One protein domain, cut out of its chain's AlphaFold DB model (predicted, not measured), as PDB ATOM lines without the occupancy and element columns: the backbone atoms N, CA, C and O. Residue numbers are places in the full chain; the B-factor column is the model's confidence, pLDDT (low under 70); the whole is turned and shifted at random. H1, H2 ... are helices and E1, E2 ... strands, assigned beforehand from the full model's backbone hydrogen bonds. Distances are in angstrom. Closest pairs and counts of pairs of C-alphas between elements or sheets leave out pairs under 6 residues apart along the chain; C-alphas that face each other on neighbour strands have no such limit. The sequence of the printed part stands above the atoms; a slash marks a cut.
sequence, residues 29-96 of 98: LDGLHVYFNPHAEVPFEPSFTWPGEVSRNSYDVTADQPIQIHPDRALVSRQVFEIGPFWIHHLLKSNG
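AT A GLANCE: This is residues 29 to 96 of the 98 residues of an uncharacterized protein of Mesorhizobium sp (UniProt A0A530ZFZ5). What is the picture? Little regular structure: a small sheet of three strands, E1 to E3, with a wide loop, residues 36 to 54, is joined by a long link to the lone helix H1 at the far end. What builds it? The printed part has 68 residues, 24 in named elements, mixed class: strands E1, E2, E3, a mixed sheet in that order, then H1. It is only just extended, close to loose: radius of gyration of the C-alphas 16.8 A, spans 48 by 26 by 18 A.

HOW THE PARTS SIT: How do strands pair? E2, residues 55 to 60, and E3, residues 65 to 69, form an antiparallel hairpin at 158 degrees; N 58 and O 67 are 2.9 A apart, within hydrogen-bond range. E1, residues 33 to 35, is parallel to E2 at 21 degrees, with N 57 and O 34 2.8 A apart, within that range. Where is the helix? H1, residues 85 to 94, is not on the sheet; every O i to N i+4 pair in it is within hydrogen-bond range.

IN THESE COORDINATES: How long are they? First to last C-alpha, E2 is 16.6 A, E3 12.9 A, E1 6.6 A, H1 14.0 A. Which anchors help? C-alpha 33 is at (94.108, 104.379, 76.035) and C-alpha 94 at (71.760, 104.440, 93.172).

THE WHOLE: How large? The C-alphas farthest apart, of Glu 41 and Gly 96, are 50.9 A apart. Any cut or weakness? The printed part has no cut; links E1 to E2 and E3 to H1 are long. Residues 79 to 80 have pLDDT under 70.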
ATOM      1  N   LEU A  29      96.388 112.202  81.586       91.31
ATOM      2  CA  LEU A  29      96.480 110.759  81.384       91.31
ATOM      3  C   LEU A  29      95.186 110.042  81.777       91.31
ATOM      4  O   LEU A  29      94.996 108.889  81.391       91.31
ATOM      5  N   ASP A  30      94.297 110.720  82.503       87.56
ATOM      6  CA  ASP A  30      92.986 110.206  82.864       87.56
ATOM      7  C   ASP A  30      92.201 109.840  81.604       87.56
ATOM      8  O   ASP A  30      91.944 110.665  80.727       87.56
ATOM      9  N   GLY A  31      91.829 108.567  81.492       86.75
ATOM     10  CA  GLY A  31      91.095 108.089  80.329       86.75
ATOM     11  C   GLY A  31      91.962 107.894  79.089       86.75
ATOM     12  O   GLY A  31      91.392 107.704  78.019       86.75
ATOM     13  N   LEU A  32      93.299 107.924  79.185       91.38
ATOM     14  CA  LEU A  32      94.180 107.647  78.053       91.38
ATOM     15  C   LEU A  32      94.289 106.135  77.793       91.38
ATOM     16  O   LEU A  32      94.684 105.349  78.660       91.38
ATOM     17  N   HIS A  33      93.974 105.745  76.554       91.19
ATOM     18  CA  HIS A  33      94.108 104.379  76.035       91.19
ATOM     19  C   HIS A  33      95.142 104.381  74.920       91.19
ATOM     20  O   HIS A  33      94.961 105.060  73.911       91.19
ATOM     21  N   VAL A  34      96.208 103.598  75.075       92.81
ATOM     22  CA  VAL A  34      97.214 103.406  74.024       92.81
ATOM     23  C   VAL A  34      97.027 102.031  73.406       92.81
ATOM     24  O   VAL A  34      96.996 101.027  74.117       92.81
ATOM     25  N   TYR A  35      96.904 101.983  72.080       94.31
ATOM     26  CA  TYR A  35      96.861 100.737  71.324       94.31
ATOM     27  C   TYR A  35      98.173 100.536  70.562       94.31
ATOM     28  O   TYR A  35      98.534 101.359  69.720       94.31
ATOM     29  N   PHE A  36      98.874  99.437  70.832       94.69
ATOM     30  CA  PHE A  36     100.086  99.063  70.109       94.69
ATOM     31  C   PHE A  36      99.725  98.186  68.916       94.69
ATOM     32  O   PHE A  36      99.241  97.066  69.073       94.69
ATOM     33  N   ASN A  37      99.978  98.704  67.715       94.56
ATOM     34  CA  ASN A  37      99.802  97.944  66.486       94.56
ATOM     35  C   ASN A  37     100.899  96.863  66.377       94.56
ATOM     36  O   ASN A  37     102.072  97.232  66.281       94.56
ATOM     37  N   PRO A  38     100.559  95.558  66.332       93.75
ATOM     38  CA  PRO A  38     101.551  94.487  66.183       93.75
ATOM     39  C   PRO A  38     102.276  94.514  64.827       93.75
ATOM     40  O   PRO A  38     103.326  93.899  64.680       93.75
ATOM     41  N   HIS A  39     101.742  95.242  63.844       94.81
ATOM     42  CA  HIS A  39     102.335  95.424  62.518       94.81
ATOM     43  C   HIS A  39     103.010  96.792  62.343       94.81
ATOM     44  O   HIS A  39     103.222  97.230  61.214       94.81
ATOM     45  N   ALA A  40     103.297  97.510  63.433       95.44
ATOM     46  CA  ALA A  40     104.015  98.774  63.345       95.44
ATOM     47  C   ALA A  40     105.413  98.558  62.741       95.44
ATOM     48  O   ALA A  40     106.190  97.752  63.247       95.44
ATOM     49  N   GLU A  41     105.742  99.310  61.688       97.00
ATOM     50  CA  GLU A  41     107.083  99.299  61.083       97.00
ATOM     51  C   GLU A  41     108.155  99.739  62.089       97.00
ATOM     52  O   GLU A  41     109.261  99.203  62.112       97.00
ATOM     53  N   VAL A  42     107.791 100.677  62.969       96.06
ATOM     54  CA  VAL A  42     108.600 101.112  64.107       96.06
ATOM     55  C   VAL A  42     107.814 100.821  65.389       96.06
ATOM     56  O   VAL A  42     106.921 101.595  65.746       96.06
ATOM     57  N   PRO A  43     108.090  99.693  66.070       93.06
ATOM     58  CA  PRO A  43     107.436  99.343  67.324       93.06
ATOM     59  C   PRO A  43     107.762 100.351  68.426       93.06
ATOM     60  O   PRO A  43     108.832 100.960  68.442       93.06
ATOM     61  N   PHE A  44     106.848 100.498  69.383       91.31
ATOM     62  CA  PHE A  44     107.120 101.283  70.583       91.31
ATOM     63  C   PHE A  44     108.118 100.552  71.493       91.31
ATOM     64  O   PHE A  44     108.071  99.328  71.592       91.31
ATOM     65  N   GLU A  45     108.983 101.304  72.179       92.88
ATOM     66  CA  GLU A  45     110.016 100.773  73.080       92.88
ATOM     67  C   GLU A  45     109.400  99.929  74.221       92.88
ATOM     68  O   GLU A  45     108.712 100.486  75.089       92.88
ATOM     69  N   PRO A  46     109.640  98.602  74.271       86.44
ATOM     70  CA  PRO A  46     109.029  97.731  75.277       86.44
ATOM     71  C   PRO A  46     109.470  98.030  76.712       86.44
ATOM     72  O   PRO A  46     108.725  97.743  77.649       86.44
ATOM     73  N   SER A  47     110.660  98.609  76.906       91.06
ATOM     74  CA  SER A  47     111.188  98.918  78.240       91.06
ATOM     75  C   SER A  47     110.694 100.249  78.818       91.06
ATOM     76  O   SER A  47     111.162 100.662  79.880       91.06
ATOM     77  N   PHE A  48     109.795 100.962  78.136       93.62
ATOM     78  CA  PHE A  48     109.259 102.222  78.641       93.62
ATOM     79  C   PHE A  48     108.391 102.001  79.888       93.62
ATOM     80  O   PHE A  48     107.415 101.245  79.876       93.62
ATOM     81  N   THR A  49     108.715 102.717  80.962       92.88
ATOM     82  CA  THR A  49     107.934 102.694  82.201       92.88
ATOM     83  C   THR A  49     106.669 103.528  82.039       92.88
ATOM     84  O   THR A  49     106.694 104.755  82.124       92.88
ATOM     85  N   TRP A  50     105.545 102.850  81.825       91.56
ATOM     86  CA  TRP A  50     104.244 103.493  81.688       91.56
ATOM     87  C   TRP A  50     103.710 104.017  83.030       91.56
ATOM     88  O   TRP A  50     103.807 103.311  84.036       91.56
ATOM     89  N   PRO A  51     103.091 105.214  83.056       92.06
ATOM     90  CA  PRO A  51     102.316 105.659  84.209       92.06
ATOM     91  C   PRO A  51     101.162 104.691  84.501       92.06
ATOM     92  O   PRO A  51     100.523 104.192  83.575       92.06
ATOM     93  N   GLY A  52     100.856 104.468  85.782       90.12
ATOM     94  CA  GLY A  52      99.784 103.552  86.206       90.12
ATOM     95  C   GLY A  52      98.372 103.990  85.796       90.12
ATOM     96  O   GLY A  52      97.456 103.183  85.807       90.12
ATOM     97  N   GLU A  53      98.194 105.247  85.397       90.50
ATOM     98  CA  GLU A  53      96.911 105.787  84.922       90.50
ATOM     99  C   GLU A  53      96.605 105.393  83.466       90.50
ATOM    100  O   GLU A  53      95.455 105.480  83.035       90.50
ATOM    101  N   VAL A  54      97.613 104.947  82.702       92.00
ATOM    102  CA  VAL A  54      97.472 104.680  81.266       92.00
ATOM    103  C   VAL A  54      97.093 103.227  81.021       92.00
ATOM    104  O   VAL A  54      97.833 102.289  81.330       92.00
ATOM    105  N   SER A  55      95.947 103.050  80.375       92.44
ATOM    106  CA  SER A  55      95.508 101.750  79.882       92.44
ATOM    107  C   SER A  55      96.190 101.413  78.551       92.44
ATOM    108  O   SER A  55      96.377 102.262  77.674       92.44
ATOM    109  N   ARG A  56      96.602 100.154  78.405       92.44
ATOM    110  CA  ARG A  56      97.427  99.679  77.292       92.44
ATOM    111  C   ARG A  56      96.768  98.478  76.652       92.44
ATOM    112  O   ARG A  56      96.444  97.515  77.337       92.44
ATOM    113  N   ASN A  57      96.599  98.521  75.343       92.69
ATOM    114  CA  ASN A  57      95.988  97.447  74.580       92.69
ATOM    115  C   ASN A  57      96.924  97.047  73.438       92.69
ATOM    116  O   ASN A  57      97.595  97.891  72.845       92.69
ATOM    117  N   SER A  58      96.969  95.766  73.119       94.69
ATOM    118  CA  SER A  58      97.653  95.234  71.945       94.69
ATOM    119  C   SER A  58      96.937  93.969  71.475       94.69
ATOM    120  O   SER A  58      95.883  93.601  71.999       94.69
ATOM    121  N   TYR A  59      97.487  93.316  70.460       94.56
ATOM    122  CA  TYR A  59      96.954  92.067  69.945       94.56
ATOM    123  C   TYR A  59      98.086  91.062  69.773       94.56
ATOM    124  O   TYR A  59      99.093  91.371  69.130       94.56
ATOM    125  N   ASP A  60      97.931  89.881  70.364       94.31
ATOM    126  CA  ASP A  60      98.830  88.756  70.150       94.31
ATOM    127  C   ASP A  60      98.424  88.037  68.865       94.31
ATOM    128  O   ASP A  60      97.464  87.268  68.829       94.31
ATOM    129  N   VAL A  61      99.178  88.293  67.799       95.12
ATOM    130  CA  VAL A  61      98.966  87.674  66.484       95.12
ATOM    131  C   VAL A  61      99.259  86.172  66.468       95.12
ATOM    132  O   VAL A  61      98.821  85.484  65.553       95.12
ATOM    133  N   THR A  62     100.008  85.656  67.446       96.06
ATOM    134  CA  THR A  62     100.343  84.227  67.533       96.06
ATOM    135  C   THR A  62      99.229  83.461  68.233       96.06
ATOM    136  O   THR A  62      98.843  82.385  67.785       96.06
ATOM    137  N   ALA A  63      98.714  84.019  69.331       94.00
ATOM    138  CA  ALA A  63      97.615  83.435  70.097       94.00
ATOM    139  C   ALA A  63      96.219  83.780  69.540       94.00
ATOM    140  O   ALA A  63      95.236  83.208  70.012       94.00
ATOM    141  N   ASP A  64      96.140  84.690  68.562       93.69
ATOM    142  CA  ASP A  64      94.908  85.236  67.970       93.69
ATOM    143  C   ASP A  64      93.987  85.892  69.016       93.69
ATOM    144  O   ASP A  64      92.768  85.709  69.034       93.69
ATOM    145  N   GLN A  65      94.583  86.642  69.950       93.62
ATOM    146  CA  GLN A  65      93.873  87.175  71.115       93.62
ATOM    147  C   GLN A  65      94.243  88.628  71.439       93.62
ATOM    148  O   GLN A  65      95.401  89.030  71.310       93.62
ATOM    149  N   PRO A  66      93.276  89.437  71.914       90.69
ATOM    150  CA  PRO A  66      93.569  90.767  72.424       90.69
ATOM    151  C   PRO A  66      94.308  90.682  73.762       90.69
ATOM    152  O   PRO A  66      93.934  89.916  74.648       90.69
ATOM    153  N   ILE A  67      95.306  91.544  73.942       90.31
ATOM    154  CA  ILE A  67      95.955  91.769  75.234       90.31
ATOM    155  C   ILE A  67      95.485  93.125  75.754       90.31
ATOM    156  O   ILE A  67      95.638  94.152  75.092       90.31
ATOM    157  N   GLN A  68      94.917  93.135  76.956       89.31
ATOM    158  CA  GLN A  68      94.395  94.338  77.599       89.31
ATOM    159  C   GLN A  68      95.034  94.485  78.977       89.31
ATOM    160  O   GLN A  68      94.738  93.724  79.893       89.31
ATOM    161  N   ILE A  69      95.923  95.465  79.129       89.12
ATOM    162  CA  ILE A  69      96.575  95.781  80.397       89.12
ATOM    163  C   ILE A  69      95.977  97.079  80.926       89.12
ATOM    164  O   ILE A  69      96.360  98.175  80.507       89.12
ATOM    165  N   HIS A  70      95.022  96.950  81.844       90.25
ATOM    166  CA  HIS A  70      94.353  98.066  82.516       90.25
ATOM    167  C   HIS A  70      94.814  98.070  83.977       90.25
ATOM    168  O   HIS A  70      94.306  97.268  84.759       90.25
ATOM    169  N   PRO A  71      95.820  98.885  84.346       88.12
ATOM    170  CA  PRO A  71      96.288  98.929  85.724       88.12
ATOM    171  C   PRO A  71      95.199  99.437  86.674       88.12
ATOM    172  O   PRO A  71      94.272 100.142  86.266       88.12
ATOM    173  N   ASP A  72      95.345  99.127  87.962       84.25
ATOM    174  CA  ASP A  72      94.432  99.624  88.986       84.25
ATOM    175  C   ASP A  72      94.327 101.150  88.944       84.25
ATOM    176  O   ASP A  72      95.330 101.864  88.889       84.25
ATOM    177  N   ARG A  73      93.088 101.645  89.035       80.75
ATOM    178  CA  ARG A  73      92.720 103.072  88.996       80.75
ATOM    179  C   ARG A  73      92.921 103.769  87.649       80.75
ATOM    180  O   ARG A  73      92.567 104.943  87.563       80.75
ATOM    181  N   ALA A  74      93.403 103.083  86.611       88.19
ATOM    182  CA  ALA A  74      93.359 103.623  85.258       88.19
ATOM    183  C   ALA A  74      91.899 103.911  84.885       88.19
ATOM    184  O   ALA A  74      91.042 103.021  84.906       88.19
ATOM    185  N   LEU A  75      91.602 105.172  84.573       87.62
ATOM    186  CA  LEU A  75      90.263 105.543  84.146       87.62
ATOM    187  C   LEU A  75      90.029 105.001  82.739       87.62
ATOM    188  O   LEU A  75      90.831 105.187  81.826       87.62
ATOM    189  N   VAL A  76      88.901 104.323  82.557       78.06
ATOM    190  CA  VAL A  76      88.503 103.778  81.264       78.06
ATOM    191  C   VAL A  76      87.203 104.434  80.826       78.06
ATOM    192  O   VAL A  76      86.223 104.446  81.568       78.06
ATOM    193  N   SER A  77      87.179 104.982  79.609       71.19
ATOM    194  CA  SER A  77      85.929 105.457  79.024       71.19
ATOM    195  C   SER A  77      85.178 104.245  78.488       71.19
ATOM    196  O   SER A  77      85.612 103.601  77.532       71.19
ATOM    197  N   ARG A  78      84.077 103.884  79.146       71.19
ATOM    198  CA  ARG A  78      83.166 102.838  78.680       71.19
ATOM    199  C   ARG A  78      81.743 103.355  78.748       71.19
ATOM    200  O   ARG A  78      81.306 103.858  79.782       71.19
ATOM    201  N   GLN A  79      80.999 103.176  77.664       66.06
ATOM    202  CA  GLN A  79      79.558 103.350  77.711       66.06
ATOM    203  C   GLN A  79      78.955 102.135  78.423       66.06
ATOM    204  O   GLN A  79      78.776 101.077  77.830       66.06
ATOM    205  N   VAL A  80      78.702 102.278  79.723       68.81
ATOM    206  CA  VAL A  80      78.095 101.212  80.543       68.81
ATOM    207  C   VAL A  80      76.566 101.256  80.466       68.81
ATOM    208  O   VAL A  80      75.906 100.239  80.642       68.81
ATOM    209  N   PHE A  81      76.002 102.428  80.163       71.69
ATOM    210  CA  PHE A  81      74.564 102.658  80.134       71.69
ATOM    211  C   PHE A  81      74.131 103.300  78.816       71.69
ATOM    212  O   PHE A  81      74.841 104.124  78.233       71.69
ATOM    213  N   GLU A  82      72.939 102.939  78.352       81.19
ATOM    214  CA  GLU A  82      72.274 103.662  77.273       81.19
ATOM    215  C   GLU A  82      71.898 105.071  77.758       81.19
ATOM    216  O   GLU A  82      71.495 105.266  78.908       81.19
ATOM    217  N   ILE A  83      72.022 106.069  76.881       75.94
ATOM    218  CA  ILE A  83      71.592 107.432  77.196       75.94
ATOM    219  C   ILE A  83      70.062 107.453  77.154       75.94
ATOM    220  O   ILE A  83      69.459 107.530  76.088       75.94
ATOM    221  N   GLY A  84      69.427 107.383  78.323       88.31
ATOM    222  CA  GLY A  84      67.974 107.416  78.438       88.31
ATOM    223  C   GLY A  84      67.495 107.806  79.838       88.31
ATOM    224  O   GLY A  84      68.237 107.637  80.812       88.31
ATOM    225  N   PRO A  85      66.245 108.299  79.977       89.94
ATOM    226  CA  PRO A  85      65.708 108.758  81.260       89.94
ATOM    227  C   PRO A  85      65.765 107.692  82.357       89.94
ATOM    228  O   PRO A  85      66.047 108.007  83.511       89.94
ATOM    229  N   PHE A  86      65.550 106.424  81.990       91.56
ATOM    230  CA  PHE A  86      65.634 105.294  82.913       91.56
ATOM    231  C   PHE A  86      67.027 105.170  83.543       91.56
ATOM    232  O   PHE A  86      67.140 105.133  84.767       91.56
ATOM    233  N   TRP A  87      68.083 105.146  82.724       86.75
ATOM    234  CA  TRP A  87      69.452 104.959  83.206       86.75
ATOM    235  C   TRP A  87      69.974 106.171  83.970       86.75
ATOM    236  O   TRP A  87      70.639 105.998  84.987       86.75
ATOM    237  N   ILE A  88      69.609 107.388  83.551       85.69
ATOM    238  CA  ILE A  88      69.920 108.606  84.311       85.69
ATOM    239  C   ILE A  88      69.262 108.545  85.693       85.69
ATOM    240  O   ILE A  88      69.938 108.724  86.704       85.69
ATOM    241  N   HIS A  89      67.965 108.236  85.762       87.88
ATOM    242  CA  HIS A  89      67.262 108.119  87.038       87.88
ATOM    243  C   HIS A  89      67.843 106.996  87.912       87.88
ATOM    244  O   HIS A  89      68.036 107.185  89.114       87.88
ATOM    245  N   HIS A  90      68.156 105.839  87.320       86.00
ATOM    246  CA  HIS A  90      68.809 104.732  88.015       86.00
ATOM    247  C   HIS A  90      70.133 105.173  88.648       86.00
ATOM    248  O   HIS A  90      70.325 104.955  89.841       86.00
ATOM    249  N   LEU A  91      70.996 105.846  87.879       82.81
ATOM    250  CA  LEU A  91      72.292 106.347  88.340       82.81
ATOM    251  C   LEU A  91      72.162 107.372  89.466       82.81
ATOM    252  O   LEU A  91      72.889 107.283  90.456       82.81
ATOM    253  N   LEU A  92      71.246 108.334  89.338       83.12
ATOM    254  CA  LEU A  92      71.032 109.348  90.369       83.12
ATOM    255  C   LEU A  92      70.545 108.703  91.675       83.12
ATOM    256  O   LEU A  92      71.113 108.966  92.734       83.12
ATOM    257  N   LYS A  93      69.564 107.795  91.590       85.81
ATOM    258  CA  LYS A  93      69.007 107.095  92.754       85.81
ATOM    259  C   LYS A  93      70.027 106.171  93.418       85.81
ATOM    260  O   LYS A  93      70.163 106.167  94.638       85.81
ATOM    261  N   SER A  94      70.774 105.389  92.635       82.00
ATOM    262  CA  SER A  94      71.760 104.440  93.172       82.00
ATOM    263  C   SER A  94      72.945 105.121  93.856       82.00
ATOM    264  O   SER A  94      73.673 104.464  94.595       82.00
ATOM    265  N   ASN A  95      73.154 106.416  93.602       78.38
ATOM    266  CA  ASN A  95      74.248 107.201  94.170       78.38
ATOM    267  C   ASN A  95      73.758 108.315  95.114       78.38
ATOM    268  O   ASN A  95      74.540 109.189  95.475       78.38
ATOM    269  N   GLY A  96      72.488 108.277  95.544       82.12
ATOM    270  CA  GLY A  96      71.962 109.154  96.597       82.12
ATOM    271  C   GLY A  96      71.743 110.612  96.188       82.12
ATOM    272  O   GLY A  96      71.701 111.483  97.052       82.12
TER     273      GLY A  96